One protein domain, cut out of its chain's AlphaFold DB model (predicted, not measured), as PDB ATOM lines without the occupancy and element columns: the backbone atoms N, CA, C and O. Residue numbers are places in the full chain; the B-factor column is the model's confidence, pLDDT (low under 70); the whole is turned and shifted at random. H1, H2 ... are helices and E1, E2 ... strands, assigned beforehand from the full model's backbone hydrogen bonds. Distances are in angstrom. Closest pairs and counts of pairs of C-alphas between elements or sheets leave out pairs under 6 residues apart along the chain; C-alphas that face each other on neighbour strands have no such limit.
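What this domain is: This is residues 2 to 26 and 42 to 141 of the 251 residues of the protein "HTH luxR-type domain-containing protein" of Candidatus Carbobacillus altaicus (UniProt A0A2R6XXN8). One twisted antiparallel sheet of five strands makes the middle of this domain, with the long helix H3 running slantwise over the strands E5 and E4 on one face and the short helix H2 on the opposite face, over E4. The very short helix H1 lies off the sheet, and E2 and E3 are the sheet's edges. The printed part has 125 residues, with three named helices and five named strands in the chain order E1, E2, H1, H2, E3, E4, E5, H3; the sheet's order is E2, E1, E5, E4, E3, and the class is mixed. The whole is compact, with a radius of gyration of the C-alphas of 14.0 A and spans of 45 by 34 by 23 A.

Where its parts are: In the sheet, E5 is residues 102 to 112, 31.6 A long, and E4 is residues 88 to 97, 29.4 A. E1 is residues 6 to 11, 16.4 A, beginning at C-alpha 6 at (-31.109, -41.575, 10.373). E2 is residues 17 to 22, 13.8 A, and E3 is residues 73 to 75, 6.4 A. H2 is residues 62 to 69, 10.4 A, and H1 is residues 55 to 58, 5.5 A. H3 is residues 117 to 138, 32.1 A, ending at C-alpha 138 at (-20.805, -51.359, -14.895).

How they stand to each other: E5 and E4 form a hairpin, with N 93 and O 107 at 2.8 A, within hydrogen-bond range. E1 is antiparallel to E5, with N 9 and O 108 at 2.8 A. E2 and E1 form a hairpin, with N 8 and O 21 at 2.8 A. E3 and E4 form a hairpin, with N 75 and O 90 at 2.9 A. E3, E4 and E5 are a meander, each strand the antiparallel neighbour of the one before. The domain has three layers, with helices on both faces of the sheet. H3 has a height over the sheet of 8.3 A; it runs slantwise to the strands, but only just, at 30.4 degrees to E5 on the local plane. Its closest C-alphas to E4 are those of Val 128 and Phe 95, 6.1 A apart. H2, on the opposite face, has a height over the sheet of 5.7 A and runs slantwise, at 35 degrees to E4 on the local plane. The closest C-alphas of H2 and E4 are those of Phe 63 and Ala 92, 5.3 A apart. H1 is not on the sheet; it is close to H2 but not clearly touching, with the C-alphas of Glu 55 and Val 64 6.7 A apart. H2 and H3 are apart. In H2 and H3 every O i to N i+4 pair is within hydrogen-bond range, and H1 is too short for such a pair.

The domain as a whole: The two C-alphas farthest apart, those of Pro 78 and Pro 141, are 47.1 A apart. Residues 27 to 41 are not printed, and C-alphas 26 and 42 are 11.1 A apart across the cut. The link from E3 to E4 is long, with 12 residues. The mean pLDDT of the printed part is 80.5; 26 residues are under 70, among them residues 2 to 4, 23 to 26, 97 to 101 and 134 to 141.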
ATOM      1  N   PHE A   2     -40.531 -48.199   8.066       44.38
ATOM      2  CA  PHE A   2     -40.216 -46.784   7.865       44.38
ATOM      3  C   PHE A   2     -39.071 -46.481   8.835       44.38
ATOM      4  O   PHE A   2     -39.184 -46.820  10.015       44.38
ATOM      5  N   LEU A   3     -37.950 -45.956   8.338       53.94
ATOM      6  CA  LEU A   3     -36.789 -45.593   9.153       53.94
ATOM      7  C   LEU A   3     -36.784 -44.069   9.320       53.94
ATOM      8  O   LEU A   3     -36.157 -43.372   8.529       53.94
ATOM      9  N   PRO A   4     -37.554 -43.506  10.263       58.06
ATOM     10  CA  PRO A   4     -37.488 -42.082  10.532       58.06
ATOM     11  C   PRO A   4     -36.234 -41.744  11.340       58.06
ATOM     12  O   PRO A   4     -36.045 -42.289  12.431       58.06
ATOM     13  N   ASP A   5     -35.496 -40.743  10.856       72.31
ATOM     14  CA  ASP A   5     -34.427 -40.031  11.572       72.31
ATOM     15  C   ASP A   5     -33.102 -40.817  11.663       72.31
ATOM     16  O   ASP A   5     -32.654 -41.210  12.740       72.31
ATOM     17  N   PHE A   6     -32.473 -41.044  10.502       82.38
ATOM     18  CA  PHE A   6     -31.109 -41.575  10.373       82.38
ATOM     19  C   PHE A   6     -30.237 -40.715   9.445       82.38
ATOM     20  O   PHE A   6     -30.745 -39.934   8.633       82.38
ATOM     21  N   GLN A   7     -28.925 -40.905   9.550       87.75
ATOM     22  CA  GLN A   7     -27.904 -40.409   8.633       87.75
ATOM     23  C   GLN A   7     -27.206 -41.609   7.989       87.75
ATOM     24  O   GLN A   7     -26.584 -42.412   8.678       87.75
ATOM     25  N   LEU A   8     -27.350 -41.760   6.677       89.44
ATOM     26  CA  LEU A   8     -26.587 -42.700   5.862       89.44
ATOM     27  C   LEU A   8     -25.269 -42.037   5.467       89.44
ATOM     28  O   LEU A   8     -25.264 -40.897   5.007       89.44
ATOM     29  N   VAL A   9     -24.174 -42.769   5.612       92.12
ATOM     30  CA  VAL A   9     -22.831 -42.356   5.220       92.12
ATOM     31  C   VAL A   9     -22.218 -43.452   4.363       92.12
ATOM     32  O   VAL A   9     -22.231 -44.628   4.730       92.12
ATOM     33  N   ILE A  10     -21.676 -43.067   3.216       89.38
ATOM     34  CA  ILE A  10     -20.937 -43.957   2.322       89.38
ATOM     35  C   ILE A  10     -19.500 -43.475   2.277       89.38
ATOM     36  O   ILE A  10     -19.244 -42.272   2.210       89.38
ATOM     37  N   THR A  11     -18.570 -44.420   2.323       91.88
ATOM     38  CA  THR A  11     -17.131 -44.170   2.276       91.88
ATOM     39  C   THR A  11     -16.468 -44.986   1.173       91.88
ATOM     40  O   THR A  11     -17.054 -45.963   0.701       91.88
ATOM     41  N   ASP A  12     -15.260 -44.597   0.773       89.12
ATOM     42  CA  ASP A  12     -14.372 -45.449  -0.020       89.12
ATOM     43  C   ASP A  12     -13.647 -46.497   0.848       89.12
ATOM     44  O   ASP A  12     -13.923 -46.664   2.042       89.12
ATOM     45  N   SER A  13     -12.721 -47.241   0.240       91.12
ATOM     46  CA  SER A  13     -11.937 -48.279   0.911       91.12
ATOM     47  C   SER A  13     -11.022 -47.758   2.016       91.12
ATOM     48  O   SER A  13     -10.593 -48.576   2.824       91.12
ATOM     49  N   ASP A  14     -10.751 -46.452   2.070       90.06
ATOM     50  CA  ASP A  14      -9.892 -45.784   3.054       90.06
ATOM     51  C   ASP A  14     -10.716 -45.011   4.106       90.06
ATOM     52  O   ASP A  14     -10.174 -44.202   4.855       90.06
ATOM     53  N   LEU A  15     -12.030 -45.272   4.186       94.94
ATOM     54  CA  LEU A  15     -12.992 -44.575   5.053       94.94
ATOM     55  C   LEU A  15     -13.150 -43.082   4.754       94.94
ATOM     56  O   LEU A  15     -13.672 -42.331   5.586       94.94
ATOM     57  N   ARG A  16     -12.779 -42.637   3.551       92.50
ATOM     58  CA  ARG A  16     -13.061 -41.274   3.113       92.50
ATOM     59  C   ARG A  16     -14.533 -41.145   2.772       92.50
ATOM     60  O   ARG A  16     -15.047 -41.874   1.926       92.50
ATOM     61  N   VAL A  17     -15.215 -40.201   3.404       90.25
ATOM     62  CA  VAL A  17     -16.634 -39.941   3.197       90.25
ATOM     63  C   VAL A  17     -16.861 -39.464   1.774       90.25
ATOM     64  O   VAL A  17     -16.359 -38.434   1.325       90.25
ATOM     65  N   ILE A  18     -17.658 -40.251   1.077       84.12
ATOM     66  CA  ILE A  18     -18.097 -40.046  -0.287       84.12
ATOM     67  C   ILE A  18     -19.390 -39.225  -0.280       84.12
ATOM     68  O   ILE A  18     -19.505 -38.219  -0.980       84.12
ATOM     69  N   GLU A  19     -20.363 -39.675   0.510       82.00
ATOM     70  CA  GLU A  19     -21.727 -39.166   0.494       82.00
ATOM     71  C   GLU A  19     -22.355 -39.286   1.880       82.00
ATOM     72  O   GLU A  19     -22.096 -40.240   2.617       82.00
ATOM     73  N   VAL A  20     -23.193 -38.304   2.210       81.06
ATOM     74  CA  VAL A  20     -23.955 -38.241   3.456       81.06
ATOM     75  C   VAL A  20     -25.398 -37.888   3.113       81.06
ATOM     76  O   VAL A  20     -25.652 -36.891   2.436       81.06
ATOM     77  N   VAL A  21     -26.349 -38.687   3.592       79.00
ATOM     78  CA  VAL A  21     -27.787 -38.476   3.393       79.00
ATOM     79  C   VAL A  21     -28.488 -38.542   4.743       79.00
ATOM     80  O   VAL A  21     -28.538 -39.601   5.363       79.00
ATOM     81  N   SER A  22     -29.076 -37.431   5.187       77.38
ATOM     82  CA  SER A  22     -29.806 -37.365   6.461       77.38
ATOM     83  C   SER A  22     -31.304 -37.194   6.237       77.38
ATOM     84  O   SER A  22     -31.740 -36.307   5.502       77.38
ATOM     85  N   THR A  23     -32.123 -37.994   6.918       65.50
ATOM     86  CA  THR A  23     -33.576 -37.795   6.930       65.50
ATOM     87  C   THR A  23     -33.938 -36.856   8.080       65.50
ATOM     88  O   THR A  23     -33.909 -37.265   9.235       65.50
ATOM     89  N   SER A  24     -34.273 -35.593   7.806       53.69
ATOM     90  CA  SER A  24     -34.677 -34.664   8.871       53.69
ATOM     91  C   SER A  24     -36.079 -34.998   9.396       53.69
ATOM     92  O   SER A  24     -37.048 -34.929   8.635       53.69
ATOM     93  N   GLY A  25     -36.222 -35.267  10.695       44.56
ATOM     94  CA  GLY A  25     -37.504 -35.465  11.390       44.56
ATOM     95  C   GLY A  25     -38.430 -34.233  11.483       44.56
ATOM     96  O   GLY A  25     -39.147 -34.082  12.468       44.56
ATOM     97  N   ARG A  26     -38.455 -33.326  10.495       35.91
ATOM     98  CA  ARG A  26     -39.383 -32.180  10.490       35.91
ATOM     99  C   ARG A  26     -40.790 -32.613  10.066       35.91
ATOM    100  O   ARG A  26     -41.170 -32.506   8.903       35.91
ATOM    101  N   PHE A  42     -33.214 -36.207  17.315       70.94
ATOM    102  CA  PHE A  42     -31.901 -36.837  17.253       70.94
ATOM    103  C   PHE A  42     -30.921 -35.888  16.549       70.94
ATOM    104  O   PHE A  42     -31.200 -35.401  15.454       70.94
ATOM    105  N   GLU A  43     -29.803 -35.582  17.205       81.94
ATOM    106  CA  GLU A  43     -28.740 -34.767  16.621       81.94
ATOM    107  C   GLU A  43     -27.804 -35.686  15.837       81.94
ATOM    108  O   GLU A  43     -27.110 -36.520  16.415       81.94
ATOM    109  N   HIS A  44     -27.831 -35.554  14.511       85.00
ATOM    110  CA  HIS A  44     -26.930 -36.292  13.627       85.00
ATOM    111  C   HIS A  44     -25.486 -35.803  13.821       85.00
ATOM    112  O   HIS A  44     -25.287 -34.591  13.952       85.00
ATOM    113  N   PRO A  45     -24.485 -36.700  13.793       90.88
ATOM    114  CA  PRO A  45     -23.078 -36.316  13.732       90.88
ATOM    115  C   PRO A  45     -22.777 -35.334  12.597       90.88
ATOM    116  O   PRO A  45     -23.341 -35.424  11.499       90.88
ATOM    117  N   ASP A  46     -21.846 -34.419  12.857       92.62
ATOM    118  CA  ASP A  46     -21.351 -33.466  11.869       92.62
ATOM    119  C   ASP A  46     -20.278 -34.150  11.015       92.62
ATOM    120  O   ASP A  46     -19.074 -34.061  11.265       92.62
ATOM    121  N   ILE A  47     -20.757 -34.940  10.056       92.94
ATOM    122  CA  ILE A  47     -19.949 -35.635   9.057       92.94
ATOM    123  C   ILE A  47     -20.210 -34.984   7.707       92.94
ATOM    124  O   ILE A  47     -21.360 -34.857   7.277       92.94
ATOM    125  N   GLN A  48     -19.137 -34.622   7.018       89.50
ATOM    126  CA  GLN A  48     -19.157 -33.968   5.721       89.50
ATOM    127  C   GLN A  48     -18.477 -34.836   4.652       89.50
ATOM    128  O   GLN A  48     -17.517 -35.561   4.934       89.50
ATOM    129  N   PRO A  49     -18.925 -34.764   3.384       85.19
ATOM    130  CA  PRO A  49     -18.185 -35.351   2.275       85.19
ATOM    131  C   PRO A  49     -16.726 -34.877   2.247       85.19
ATOM    132  O   PRO A  49     -16.443 -33.679   2.229       85.19
ATOM    133  N   GLY A  50     -15.802 -35.831   2.192       84.25
ATOM    134  CA  GLY A  50     -14.360 -35.612   2.229       84.25
ATOM    135  C   GLY A  50     -13.698 -35.836   3.589       84.25
ATOM    136  O   GLY A  50     -12.470 -35.965   3.599       84.25
ATOM    137  N   ASP A  51     -14.466 -35.933   4.679       93.44
ATOM    138  CA  ASP A  51     -13.955 -36.352   5.989       93.44
ATOM    139  C   ASP A  51     -13.409 -37.782   5.920       93.44
ATOM    140  O   ASP A  51     -13.764 -38.548   5.029       93.44
ATOM    141  N   THR A  52     -12.529 -38.160   6.844       95.69
ATOM    142  CA  THR A  52     -12.033 -39.542   6.954       95.69
ATOM    143  C   THR A  52     -12.502 -40.110   8.283       95.69
ATOM    144  O   THR A  52     -12.156 -39.575   9.332       95.69
ATOM    145  N   LEU A  53     -13.324 -41.163   8.252       95.31
ATOM    146  CA  LEU A  53     -13.894 -41.784   9.456       95.31
ATOM    147  C   LEU A  53     -12.904 -42.748  10.130       95.31
ATOM    148  O   LEU A  53     -13.254 -43.884  10.447       95.31
ATOM    149  N   ASP A  54     -11.664 -42.302  10.311       91.81
ATOM    150  CA  ASP A  54     -10.589 -43.064  10.940       91.81
ATOM    151  C   ASP A  54     -10.637 -43.013  12.476       91.81
ATOM    152  O   ASP A  54     -11.432 -42.295  13.092       91.81
ATOM    153  N   GLU A  55      -9.775 -43.815  13.107       90.62
ATOM    154  CA  GLU A  55      -9.663 -43.875  14.565       90.62
ATOM    155  C   GLU A  55      -9.103 -42.575  15.171       90.62
ATOM    156  O   GLU A  55      -9.454 -42.232  16.299       90.62
ATOM    157  N   ASP A  56      -8.299 -41.813  14.427       90.50
ATOM    158  CA  ASP A  56      -7.681 -40.578  14.919       90.50
ATOM    159  C   ASP A  56      -8.690 -39.419  15.010       90.50
ATOM    160  O   ASP A  56      -8.665 -38.634  15.962       90.50
ATOM    161  N   THR A  57      -9.597 -39.318  14.036       91.62
ATOM    162  CA  THR A  57     -10.558 -38.213  13.895       91.62
ATOM    163  C   THR A  57     -11.922 -38.573  14.476       91.62
ATOM    164  O   THR A  57     -12.521 -37.786  15.213       91.62
ATOM    165  N   TYR A  58     -12.418 -39.773  14.166       94.00
ATOM    166  CA  TYR A  58     -13.751 -40.248  14.548       94.00
ATOM    167  C   TYR A  58     -13.716 -41.455  15.487       94.00
ATOM    168  O   TYR A  58     -14.771 -42.015  15.810       94.00
ATOM    169  N   GLY A  59     -12.540 -41.807  16.008       92.31
ATOM    170  CA  GLY A  59     -12.410 -42.860  17.000       92.31
ATOM    171  C   GLY A  59     -12.773 -44.248  16.468       92.31
ATOM    172  O   GLY A  59     -13.254 -44.439  15.350       92.31
ATOM    173  N   VAL A  60     -12.605 -45.258  17.318       87.75
ATOM    174  CA  VAL A  60     -13.201 -46.576  17.096       87.75
ATOM    175  C   VAL A  60     -14.719 -46.424  16.978       87.75
ATOM    176  O   VAL A  60     -15.405 -46.048  17.936       87.75
ATOM    177  N   SER A  61     -15.221 -46.728  15.785       93.31
ATOM    178  CA  SER A  61     -16.630 -46.705  15.405       93.31
ATOM    179  C   SER A  61     -17.004 -47.982  14.654       93.31
ATOM    180  O   SER A  61     -16.139 -48.793  14.305       93.31
ATOM    181  N   ALA A  62     -18.295 -48.178  14.364       92.44
ATOM    182  CA  ALA A  62     -18.704 -49.304  13.528       92.44
ATOM    183  C   ALA A  62     -18.040 -49.266  12.137       92.44
ATOM    184  O   ALA A  62     -17.734 -50.332  11.617       92.44
ATOM    185  N   PHE A  63     -17.760 -48.081  11.569       96.56
ATOM    186  CA  PHE A  63     -17.072 -47.934  10.277       96.56
ATOM    187  C   PHE A  63     -15.646 -48.489  10.325       96.56
ATOM    188  O   PHE A  63     -15.304 -49.365   9.529       96.56
ATOM    189  N   VAL A  64     -14.862 -48.056  11.318       91.88
ATOM    190  CA  VAL A  64     -13.487 -48.533  11.551       91.88
ATOM    191  C   VAL A  64     -13.468 -50.048  11.746       91.88
ATOM    192  O   VAL A  64     -12.706 -50.767  11.102       91.88
ATOM    193  N   LEU A  65     -14.367 -50.571  12.586       86.06
ATOM    194  CA  LEU A  65     -14.454 -52.008  12.840       86.06
ATOM    195  C   LEU A  65     -14.957 -52.795  11.615       86.06
ATOM    196  O   LEU A  65     -14.581 -53.952  11.430       86.06
ATOM    197  N   ALA A  66     -15.830 -52.221  10.788       91.00
ATOM    198  CA  ALA A  66     -16.348 -52.885   9.596       91.00
ATOM    199  C   ALA A  66     -15.270 -53.006   8.515       91.00
ATOM    200  O   ALA A  66     -15.104 -54.085   7.945       91.00
ATOM    201  N   GLN A  67     -14.495 -51.940   8.296       93.06
ATOM    202  CA  GLN A  67     -13.343 -51.938   7.395       93.06
ATOM    203  C   GLN A  67     -12.267 -52.923   7.873       93.06
ATOM    204  O   GLN A  67     -11.842 -53.789   7.111       93.06
ATOM    205  N   ALA A  68     -11.869 -52.848   9.150       82.50
ATOM    206  CA  ALA A  68     -10.769 -53.647   9.693       82.50
ATOM    207  C   ALA A  68     -11.040 -55.159   9.673       82.50
ATOM    208  O   ALA A  68     -10.125 -55.961   9.492       82.50
ATOM    209  N   PHE A  69     -12.298 -55.560   9.874       79.75
ATOM    210  CA  PHE A  69     -12.678 -56.971   9.962       79.75
ATOM    211  C   PHE A  69     -13.437 -57.488   8.739       79.75
ATOM    212  O   PHE A  69     -13.823 -58.657   8.736       79.75
ATOM    213  N   LEU A  70     -13.667 -56.640   7.730       82.50
ATOM    214  CA  LEU A  70     -14.401 -56.967   6.504       82.50
ATOM    215  C   LEU A  70     -15.737 -57.677   6.783       82.50
ATOM    216  O   LEU A  70     -16.124 -58.628   6.109       82.50
ATOM    217  N   THR A  71     -16.437 -57.223   7.821       83.50
ATOM    218  CA  THR A  71     -17.722 -57.780   8.246       83.50
ATOM    219  C   THR A  71     -18.637 -56.682   8.763       83.50
ATOM    220  O   THR A  71     -18.164 -55.634   9.202       83.50
ATOM    221  N   MET A  72     -19.949 -56.918   8.736       86.75
ATOM    222  CA  MET A  72     -20.908 -55.989   9.329       86.75
ATOM    223  C   MET A  72     -20.594 -55.762  10.810       86.75
ATOM    224  O   MET A  72     -20.319 -56.701  11.561       86.75
ATOM    225  N   ARG A  73     -20.731 -54.511  11.248       89.25
ATOM    226  CA  ARG A  73     -20.652 -54.118  12.650       89.25
ATOM    227  C   ARG A  73     -21.875 -53.310  13.051       89.25
ATOM    228  O   ARG A  73     -22.328 -52.452  12.306       89.25
ATOM    229  N   LEU A  74     -22.368 -53.586  14.251       86.06
ATOM    230  CA  LEU A  74     -23.377 -52.806  14.957       86.06
ATOM    231  C   LEU A  74     -22.757 -52.392  16.290       86.06
ATOM    232  O   LEU A  74     -22.262 -53.247  17.026       86.06
ATOM    233  N   LEU A  75     -22.768 -51.097  16.584       83.81
ATOM    234  CA  LEU A  75     -22.152 -50.527  17.776       83.81
ATOM    235  C   LEU A  75     -23.105 -49.507  18.405       83.81
ATOM    236  O   LEU A  75     -23.653 -48.670  17.692       83.81
ATOM    237  N   SER A  76     -23.321 -49.580  19.721       81.56
ATOM    238  CA  SER A  76     -24.024 -48.526  20.470       81.56
ATOM    239  C   SER A  76     -23.066 -47.432  20.924       81.56
ATOM    240  O   SER A  76     -21.853 -47.629  21.012       81.56
ATOM    241  N   GLY A  77     -23.623 -46.273  21.241       81.94
ATOM    242  CA  GLY A  77     -22.966 -45.051  21.673       81.94
ATOM    243  C   GLY A  77     -21.884 -45.249  22.730       81.94
ATOM    244  O   GLY A  77     -20.758 -44.827  22.477       81.94
ATOM    245  N   PRO A  78     -22.132 -45.959  23.849       80.81
ATOM    246  CA  PRO A  78     -21.119 -46.200  24.879       80.81
ATOM    247  C   PRO A  78     -19.868 -46.955  24.411       80.81
ATOM    248  O   PRO A  78     -18.859 -46.937  25.112       80.81
ATOM    249  N   PHE A  79     -19.928 -47.641  23.266       78.62
ATOM    250  CA  PHE A  79     -18.788 -48.361  22.694       78.62
ATOM    251  C   PHE A  79     -18.073 -47.578  21.588       78.62
ATOM    252  O   PHE A  79     -17.042 -48.035  21.099       78.62
ATOM    253  N   HIS A  80     -18.585 -46.406  21.210       87.25
ATOM    254  CA  HIS A  80     -17.850 -45.462  20.382       87.25
ATOM    255  C   HIS A  80     -16.883 -44.649  21.240       87.25
ATOM    256  O   HIS A  80     -17.178 -44.296  22.381       87.25
ATOM    257  N   THR A  81     -15.739 -44.296  20.665       89.94
ATOM    258  CA  THR A  81     -14.779 -43.393  21.329       89.94
ATOM    259  C   THR A  81     -14.969 -41.932  20.916       89.94
ATOM    260  O   THR A  81     -14.680 -41.040  21.713       89.94
ATOM    261  N   CYS A  82     -15.530 -41.663  19.730       92.56
ATOM    262  CA  CYS A  82     -15.886 -40.305  19.320       92.56
ATOM    263  C   CYS A  82     -17.165 -39.810  20.022       92.56
ATOM    264  O   CYS A  82     -18.203 -40.480  19.952       92.56
ATOM    265  N   PRO A  83     -17.136 -38.611  20.643       91.25
ATOM    266  CA  PRO A  83     -18.294 -38.024  21.316       91.25
ATOM    267  C   PRO A  83     -19.531 -37.861  20.430       91.25
ATOM    268  O   PRO A  83     -20.647 -37.985  20.928       91.25
ATOM    269  N   GLN A  84     -19.350 -37.630  19.126       92.44
ATOM    270  CA  GLN A  84     -20.463 -37.424  18.196       92.44
ATOM    271  C   GLN A  84     -21.371 -38.659  18.080       92.44
ATOM    272  O   GLN A  84     -22.555 -38.527  17.794       92.44
ATOM    273  N   PHE A  85     -20.850 -39.859  18.352       92.06
ATOM    274  CA  PHE A  85     -21.614 -41.105  18.252       92.06
ATOM    275  C   PHE A  85     -22.221 -41.572  19.580       92.06
ATOM    276  O   PHE A  85     -22.973 -42.542  19.585       92.06
ATOM    277  N   GLN A  86     -21.942 -40.907  20.707       88.69
ATOM    278  CA  GLN A  86     -22.279 -41.418  22.047       88.69
ATOM    279  C   GLN A  86     -23.779 -41.588  22.326       88.69
ATOM    280  O   GLN A  86     -24.142 -42.278  23.274       88.69
ATOM    281  N   THR A  87     -24.644 -40.976  21.524       85.69
ATOM    282  CA  THR A  87     -26.110 -41.056  21.637       85.69
ATOM    283  C   THR A  87     -26.752 -41.829  20.480       85.69
ATOM    284  O   THR A  87     -27.975 -41.777  20.287       85.69
ATOM    285  N   SER A  88     -25.929 -42.541  19.704       90.69
ATOM    286  CA  SER A  88     -26.317 -43.175  18.446       90.69
ATOM    287  C   SER A  88     -26.018 -44.671  18.423       90.69
ATOM    288  O   SER A  88     -24.971 -45.128  18.876       90.69
ATOM    289  N   TRP A  89     -26.911 -45.432  17.799       91.00
ATOM    290  CA  TRP A  89     -26.514 -46.665  17.139       91.00
ATOM    291  C   TRP A  89     -25.773 -46.319  15.849       91.00
ATOM    292  O   TRP A  89     -26.207 -45.438  15.105       91.00
ATOM    293  N   THR A  90     -24.721 -47.078  15.553       94.00
ATOM    294  CA  THR A  90     -24.075 -47.089  14.240       94.00
ATOM    295  C   THR A  90     -24.059 -48.514  13.713       94.00
ATOM    296  O   THR A  90     -23.549 -49.422  14.374       94.00
ATOM    297  N   VAL A  91     -24.598 -48.719  12.513       93.44
ATOM    298  CA  VAL A  91     -24.421 -49.963  11.752       93.44
ATOM    299  C   VAL A  91     -23.542 -49.648  10.559       93.44
ATOM    300  O   VAL A  91     -23.815 -48.683   9.860       93.44
ATOM    301  N   ALA A  92     -22.527 -50.460  10.297       94.88
ATOM    302  CA  ALA A  92     -21.669 -50.326   9.130       94.88
ATOM    303  C   ALA A  92     -21.462 -51.685   8.462       94.88
ATOM    304  O   ALA A  92     -21.320 -52.709   9.132       94.88
ATOM    305  N   VAL A  93     -21.465 -51.696   7.136       94.38
ATOM    306  CA  VAL A  93     -21.343 -52.883   6.296       94.38
ATOM    307  C   VAL A  93     -20.303 -52.582   5.215       94.38
ATOM    308  O   VAL A  93     -20.493 -51.636   4.444       94.38
ATOM    309  N   PRO A  94     -19.199 -53.346   5.152       91.62
ATOM    310  CA  PRO A  94     -18.260 -53.223   4.051       91.62
ATOM    311  C   PRO A  94     -18.896 -53.782   2.779       91.62
ATOM    312  O   PRO A  94     -19.630 -54.769   2.832       91.62
ATOM    313  N   PHE A  95     -18.600 -53.158   1.647       89.06
ATOM    314  CA  PHE A  95     -19.073 -53.588   0.339       89.06
ATOM    315  C   PHE A  95     -17.915 -53.660  -0.650       89.06
ATOM    316  O   PHE A  95     -16.926 -52.923  -0.549       89.06
ATOM    317  N   GLY A  96     -18.012 -54.575  -1.607       82.31
ATOM    318  CA  GLY A  96     -16.904 -54.829  -2.513       82.31
ATOM    319  C   GLY A  96     -17.270 -55.604  -3.766       82.31
ATOM    320  O   GLY A  96     -18.386 -56.091  -3.939       82.31
ATOM    321  N   CYS A  97     -16.292 -55.750  -4.654       66.12
ATOM    322  CA  CYS A  97     -16.445 -56.620  -5.810       66.12
ATOM    323  C   CYS A  97     -16.143 -58.067  -5.396       66.12
ATOM    324  O   CYS A  97     -14.982 -58.444  -5.210       66.12
ATOM    325  N   HIS A  98     -17.189 -58.899  -5.288       62.44
ATOM    326  CA  HIS A  98     -17.074 -60.330  -4.951       62.44
ATOM    327  C   HIS A  98     -16.137 -61.093  -5.899       62.44
ATOM    328  O   HIS A  98     -15.473 -62.045  -5.487       62.44
ATOM    329  N   ARG A  99     -16.061 -60.666  -7.166       57.62
ATOM    330  CA  ARG A  99     -15.227 -61.295  -8.200       57.62
ATOM    331  C   ARG A  99     -13.736 -61.023  -8.002       57.62
ATOM    332  O   ARG A  99     -12.930 -61.921  -8.232       57.62
ATOM    333  N   GLU A 100     -13.384 -59.810  -7.588       62.03
ATOM    334  CA  GLU A 100     -11.995 -59.374  -7.394       62.03
ATOM    335  C   GLU A 100     -11.523 -59.504  -5.940       62.03
ATOM    336  O   GLU A 100     -10.356 -59.247  -5.660       62.03
ATOM    337  N   GLN A 101     -12.412 -59.900  -5.017       68.81
ATOM    338  CA  GLN A 101     -12.151 -59.907  -3.569       68.81
ATOM    339  C   GLN A 101     -11.620 -58.547  -3.081       68.81
ATOM    340  O   GLN A 101     -10.747 -58.470  -2.217       68.81
ATOM    341  N   ARG A 102     -12.138 -57.463  -3.670       80.12
ATOM    342  CA  ARG A 102     -11.678 -56.092  -3.433       80.12
ATOM    343  C   ARG A 102     -12.704 -55.322  -2.610       80.12
ATOM    344  O   ARG A 102     -13.853 -55.201  -3.035       80.12
ATOM    345  N   LEU A 103     -12.274 -54.772  -1.471       84.75
ATOM    346  CA  LEU A 103     -13.052 -53.794  -0.707       84.75
ATOM    347  C   LEU A 103     -13.176 -52.512  -1.536       84.75
ATOM    348  O   LEU A 103     -12.165 -51.958  -1.961       84.75
ATOM    349  N   LEU A 104     -14.406 -52.059  -1.764       85.69
ATOM    350  CA  LEU A 104     -14.677 -50.797  -2.454       85.69
ATOM    351  C   LEU A 104     -15.007 -49.679  -1.467       85.69
ATOM    352  O   LEU A 104     -14.685 -48.525  -1.736       85.69
ATOM    353  N   GLY A 105     -15.599 -50.023  -0.323       90.56
ATOM    354  CA  GLY A 105     -15.843 -49.069   0.745       90.56
ATOM    355  C   GLY A 105     -16.714 -49.607   1.864       90.56
ATOM    356  O   GLY A 105     -16.972 -50.810   1.959       90.56
ATOM    357  N   VAL A 106     -17.159 -48.701   2.732       93.44
ATOM    358  CA  VAL A 106     -18.057 -49.012   3.850       93.44
ATOM    359  C   VAL A 106     -19.284 -48.117   3.787       93.44
ATOM    360  O   VAL A 106     -19.173 -46.892   3.731       93.44
ATOM    361  N   ALA A 107     -20.464 -48.732   3.809       94.12
ATOM    362  CA  ALA A 107     -21.732 -48.034   3.961       94.12
ATOM    363  C   ALA A 107     -22.188 -48.177   5.409       94.12
ATOM    364  O   ALA A 107     -22.133 -49.272   5.970       94.12
ATOM    365  N   GLY A 108     -22.657 -47.101   6.022       93.56
ATOM    366  CA  GLY A 108     -23.135 -47.152   7.391       93.56
ATOM    367  C   GLY A 108     -24.233 -46.154   7.676       93.56
ATOM    368  O   GLY A 108     -24.412 -45.172   6.967       93.56
ATOM    369  N   ILE A 109     -25.014 -46.448   8.701       91.06
ATOM    370  CA  ILE A 109     -26.171 -45.664   9.110       91.06
ATOM    371  C   ILE A 109     -26.047 -45.351  10.588       91.06
ATOM    372  O   ILE A 109     -25.679 -46.212  11.392       91.06
ATOM    373  N   ILE A 110     -26.364 -44.111  10.925       92.50
ATOM    374  CA  ILE A 110     -26.290 -43.569  12.271       92.50
ATOM    375  C   ILE A 110     -27.692 -43.108  12.651       92.50
ATOM    376  O   ILE A 110     -28.349 -42.398  11.888       92.50
ATOM    377  N   PHE A 111     -28.190 -43.556  13.797       87.25
ATOM    378  CA  PHE A 111     -29.556 -43.277  14.234       87.25
ATOM    379  C   PHE A 111     -29.672 -43.337  15.755       87.25
ATOM    380  O   PHE A 111     -28.825 -43.901  16.440       87.25
ATOM    381  N   SER A 112     -30.748 -42.769  16.299       83.94
ATOM    382  CA  SER A 112     -30.941 -42.689  17.750       83.94
ATOM    383  C   SER A 112     -30.910 -44.056  18.439       83.94
ATOM    384  O   SER A 112     -31.617 -44.982  18.033       83.94
ATOM    385  N   GLU A 113     -30.220 -44.137  19.582       79.94
ATOM    386  CA  GLU A 113     -30.229 -45.322  20.459       79.94
ATOM    387  C   GLU A 113     -31.614 -45.730  20.976       79.94
ATOM    388  O   GLU A 113     -31.811 -46.847  21.450       79.94
ATOM    389  N   ARG A 114     -32.605 -44.841  20.864       74.69
ATOM    390  CA  ARG A 114     -33.999 -45.118  21.237       74.69
ATOM    391  C   ARG A 114     -34.726 -46.019  20.232       74.69
ATOM    392  O   ARG A 114     -35.894 -46.339  20.452       74.69
ATOM    393  N   ARG A 115     -34.093 -46.364  19.108       72.56
ATOM    394  CA  ARG A 115     -34.651 -47.221  18.055       72.56
ATOM    395  C   ARG A 115     -34.135 -48.652  18.174       72.56
ATOM    396  O   ARG A 115     -33.057 -48.897  18.707       72.56
ATOM    397  N   ASP A 116     -34.908 -49.580  17.616       70.56
ATOM    398  CA  ASP A 116     -34.474 -50.960  17.418       70.56
ATOM    399  C   ASP A 116     -33.459 -51.042  16.262       70.56
ATOM    400  O   ASP A 116     -33.793 -50.619  15.153       70.56
ATOM    401  N   PRO A 117     -32.242 -51.574  16.477       68.75
ATOM    402  CA  PRO A 117     -31.200 -51.570  15.455       68.75
ATOM    403  C   PRO A 117     -31.343 -52.669  14.392       68.75
ATOM    404  O   PRO A 117     -30.726 -52.566  13.327       68.75
ATOM    405  N   TYR A 118     -32.128 -53.725  14.631       64.69
ATOM    406  CA  TYR A 118     -32.142 -54.899  13.750       64.69
ATOM    407  C   TYR A 118     -32.737 -54.595  12.382       64.69
ATOM    408  O   TYR A 118     -32.155 -54.954  11.356       64.69
ATOM    409  N   GLY A 119     -33.864 -53.889  12.331       66.25
ATOM    410  CA  GLY A 119     -34.464 -53.584  11.038       66.25
ATOM    411  C   GLY A 119     -33.721 -52.490  10.247       66.25
ATOM    412  O   GLY A 119     -33.733 -52.533   9.016       66.25
ATOM    413  N   TYR A 120     -32.984 -51.598  10.922       73.44
ATOM    414  CA  TYR A 120     -32.004 -50.693  10.299       73.44
ATOM    415  C   TYR A 120     -30.844 -51.492   9.682       73.44
ATOM    416  O   TYR A 120     -30.468 -51.269   8.532       73.44
ATOM    417  N   SER A 121     -30.340 -52.494  10.408       71.38
ATOM    418  CA  SER A 121     -29.248 -53.364   9.950       71.38
ATOM    419  C   SER A 121     -29.639 -54.201   8.730       71.38
ATOM    420  O   SER A 121     -28.908 -54.252   7.740       71.38
ATOM    421  N   GLY A 122     -30.821 -54.825   8.763       66.38
ATOM    422  CA  GLY A 122     -31.340 -55.596   7.632       66.38
ATOM    423  C   GLY A 122     -31.600 -54.735   6.396       66.38
ATOM    424  O   GLY A 122     -31.451 -55.201   5.269       66.38
ATOM    425  N   TRP A 123     -31.962 -53.469   6.593       74.50
ATOM    426  CA  TRP A 123     -32.118 -52.519   5.503       74.50
ATOM    427  C   TRP A 123     -30.776 -52.073   4.898       74.50
ATOM    428  O   TRP A 123     -30.648 -52.059   3.675       74.50
ATOM    429  N   LEU A 124     -29.756 -51.801   5.719       83.06
ATOM    430  CA  LEU A 124     -28.416 -51.465   5.226       83.06
ATOM    431  C   LEU A 124     -27.795 -52.602   4.398       83.06
ATOM    432  O   LEU A 124     -27.144 -52.340   3.391       83.06
ATOM    433  N   LEU A 125     -28.032 -53.868   4.763       76.62
ATOM    434  CA  LEU A 125     -27.615 -55.007   3.930       76.62
ATOM    435  C   LEU A 125     -28.219 -54.965   2.531       76.62
ATOM    436  O   LEU A 125     -27.540 -55.276   1.558       76.62
ATOM    437  N   GLU A 126     -29.501 -54.626   2.430       69.31
ATOM    438  CA  GLU A 126     -30.193 -54.542   1.145       69.31
ATOM    439  C   GLU A 126     -29.656 -53.380   0.300       69.31
ATOM    440  O   GLU A 126     -29.458 -53.531  -0.903       69.31
ATOM    441  N   VAL A 127     -29.354 -52.247   0.940       77.19
ATOM    442  CA  VAL A 127     -28.654 -51.115   0.318       77.19
ATOM    443  C   VAL A 127     -27.296 -51.549  -0.238       77.19
ATOM    444  O   VAL A 127     -27.028 -51.346  -1.419       77.19
ATOM    445  N   VAL A 128     -26.467 -52.208   0.574       82.62
ATOM    446  CA  VAL A 128     -25.140 -52.678   0.153       82.62
ATOM    447  C   VAL A 128     -25.224 -53.674  -0.998       82.62
ATOM    448  O   VAL A 128     -24.511 -53.514  -1.984       82.62
ATOM    449  N   LYS A 129     -26.136 -54.651  -0.941       77.25
ATOM    450  CA  LYS A 129     -26.327 -55.611  -2.040       77.25
ATOM    451  C   LYS A 129     -26.616 -54.922  -3.371       77.25
ATOM    452  O   LYS A 129     -26.178 -55.408  -4.410       77.25
ATOM    453  N   ARG A 130     -27.355 -53.810  -3.356       69.88
ATOM    454  CA  ARG A 130     -27.645 -53.023  -4.563       69.88
ATOM    455  C   ARG A 130     -26.417 -52.283  -5.066       69.88
ATOM    456  O   ARG A 130     -26.146 -52.371  -6.258       69.88
ATOM    457  N   ILE A 131     -25.653 -51.650  -4.171       74.50
ATOM    458  CA  ILE A 131     -24.368 -51.018  -4.512       74.50
ATOM    459  C   ILE A 131     -23.465 -52.041  -5.213       74.50
ATOM    460  O   ILE A 131     -22.974 -51.797  -6.310       74.50
ATOM    461  N   GLU A 132     -23.321 -53.235  -4.637       77.44
ATOM    462  CA  GLU A 132     -22.498 -54.300  -5.221       77.44
ATOM    463  C   GLU A 132     -23.027 -54.782  -6.585       77.44
ATOM    464  O   GLU A 132     -22.241 -55.041  -7.496       77.44
ATOM    465  N   GLN A 133     -24.349 -54.890  -6.763       70.94
ATOM    466  CA  GLN A 133     -24.957 -55.267  -8.046       70.94
ATOM    467  C   GLN A 133     -24.742 -54.214  -9.139       70.94
ATOM    468  O   GLN A 133     -24.493 -54.577 -10.290       70.94
ATOM    469  N   GLU A 134     -24.838 -52.930  -8.798       66.88
ATOM    470  CA  GLU A 134     -24.564 -51.828  -9.722       66.88
ATOM    471  C   GLU A 134     -23.097 -51.845 -10.162       66.88
ATOM    472  O   GLU A 134     -22.832 -51.821 -11.366       66.88
ATOM    473  N   CYS A 135     -22.161 -52.045  -9.227       63.56
ATOM    474  CA  CYS A 135     -20.741 -52.211  -9.549       63.56
ATOM    475  C   CYS A 135     -20.496 -53.369 -10.535       63.56
ATOM    476  O   CYS A 135     -19.759 -53.218 -11.507       63.56
ATOM    477  N   VAL A 136     -21.152 -54.519 -10.338       60.81
ATOM    478  CA  VAL A 136     -21.021 -55.679 -11.242       60.81
ATOM    479  C   VAL A 136     -21.576 -55.391 -12.645       60.81
ATOM    480  O   VAL A 136     -21.074 -55.935 -13.633       60.81
ATOM    481  N   ASN A 137     -22.619 -54.567 -12.756       57.06
ATOM    482  CA  ASN A 137     -23.237 -54.238 -14.041       57.06
ATOM    483  C   ASN A 137     -22.404 -53.242 -14.860       57.06
ATOM    484  O   ASN A 137     -22.359 -53.387 -16.081       57.06
ATOM    485  N   GLU A 138     -21.724 -52.289 -14.219       53.72
ATOM    486  CA  GLU A 138     -20.805 -51.359 -14.895       53.72
ATOM    487  C   GLU A 138     -19.560 -52.062 -15.466       53.72
ATOM    488  O   GLU A 138     -19.041 -51.662 -16.506       53.72
ATOM    489  N   GLU A 139     -19.104 -53.153 -14.843       50.47
ATOM    490  CA  GLU A 139     -17.940 -53.932 -15.292       50.47
ATOM    491  C   GLU A 139     -18.235 -54.893 -16.462       50.47
ATOM    492  O   GLU A 139     -17.313 -55.506 -17.015       50.47
ATOM    493  N   ARG A 140     -19.503 -55.062 -16.876       43.12
ATOM    494  CA  ARG A 140     -19.816 -55.810 -18.104       43.12
ATOM    495  C   ARG A 140     -19.453 -54.941 -19.309       43.12
ATOM    496  O   ARG A 140     -20.082 -53.905 -19.502       43.12
ATOM    497  N   PRO A 141     -18.504 -55.363 -20.168       44.06
ATOM    498  CA  PRO A 141     -18.178 -54.596 -21.355       44.06
ATOM    499  C   PRO A 141     -19.411 -54.570 -22.260       44.06
ATOM    500  O   PRO A 141     -19.837 -55.598 -22.790       44.06
TER     501      PRO A 141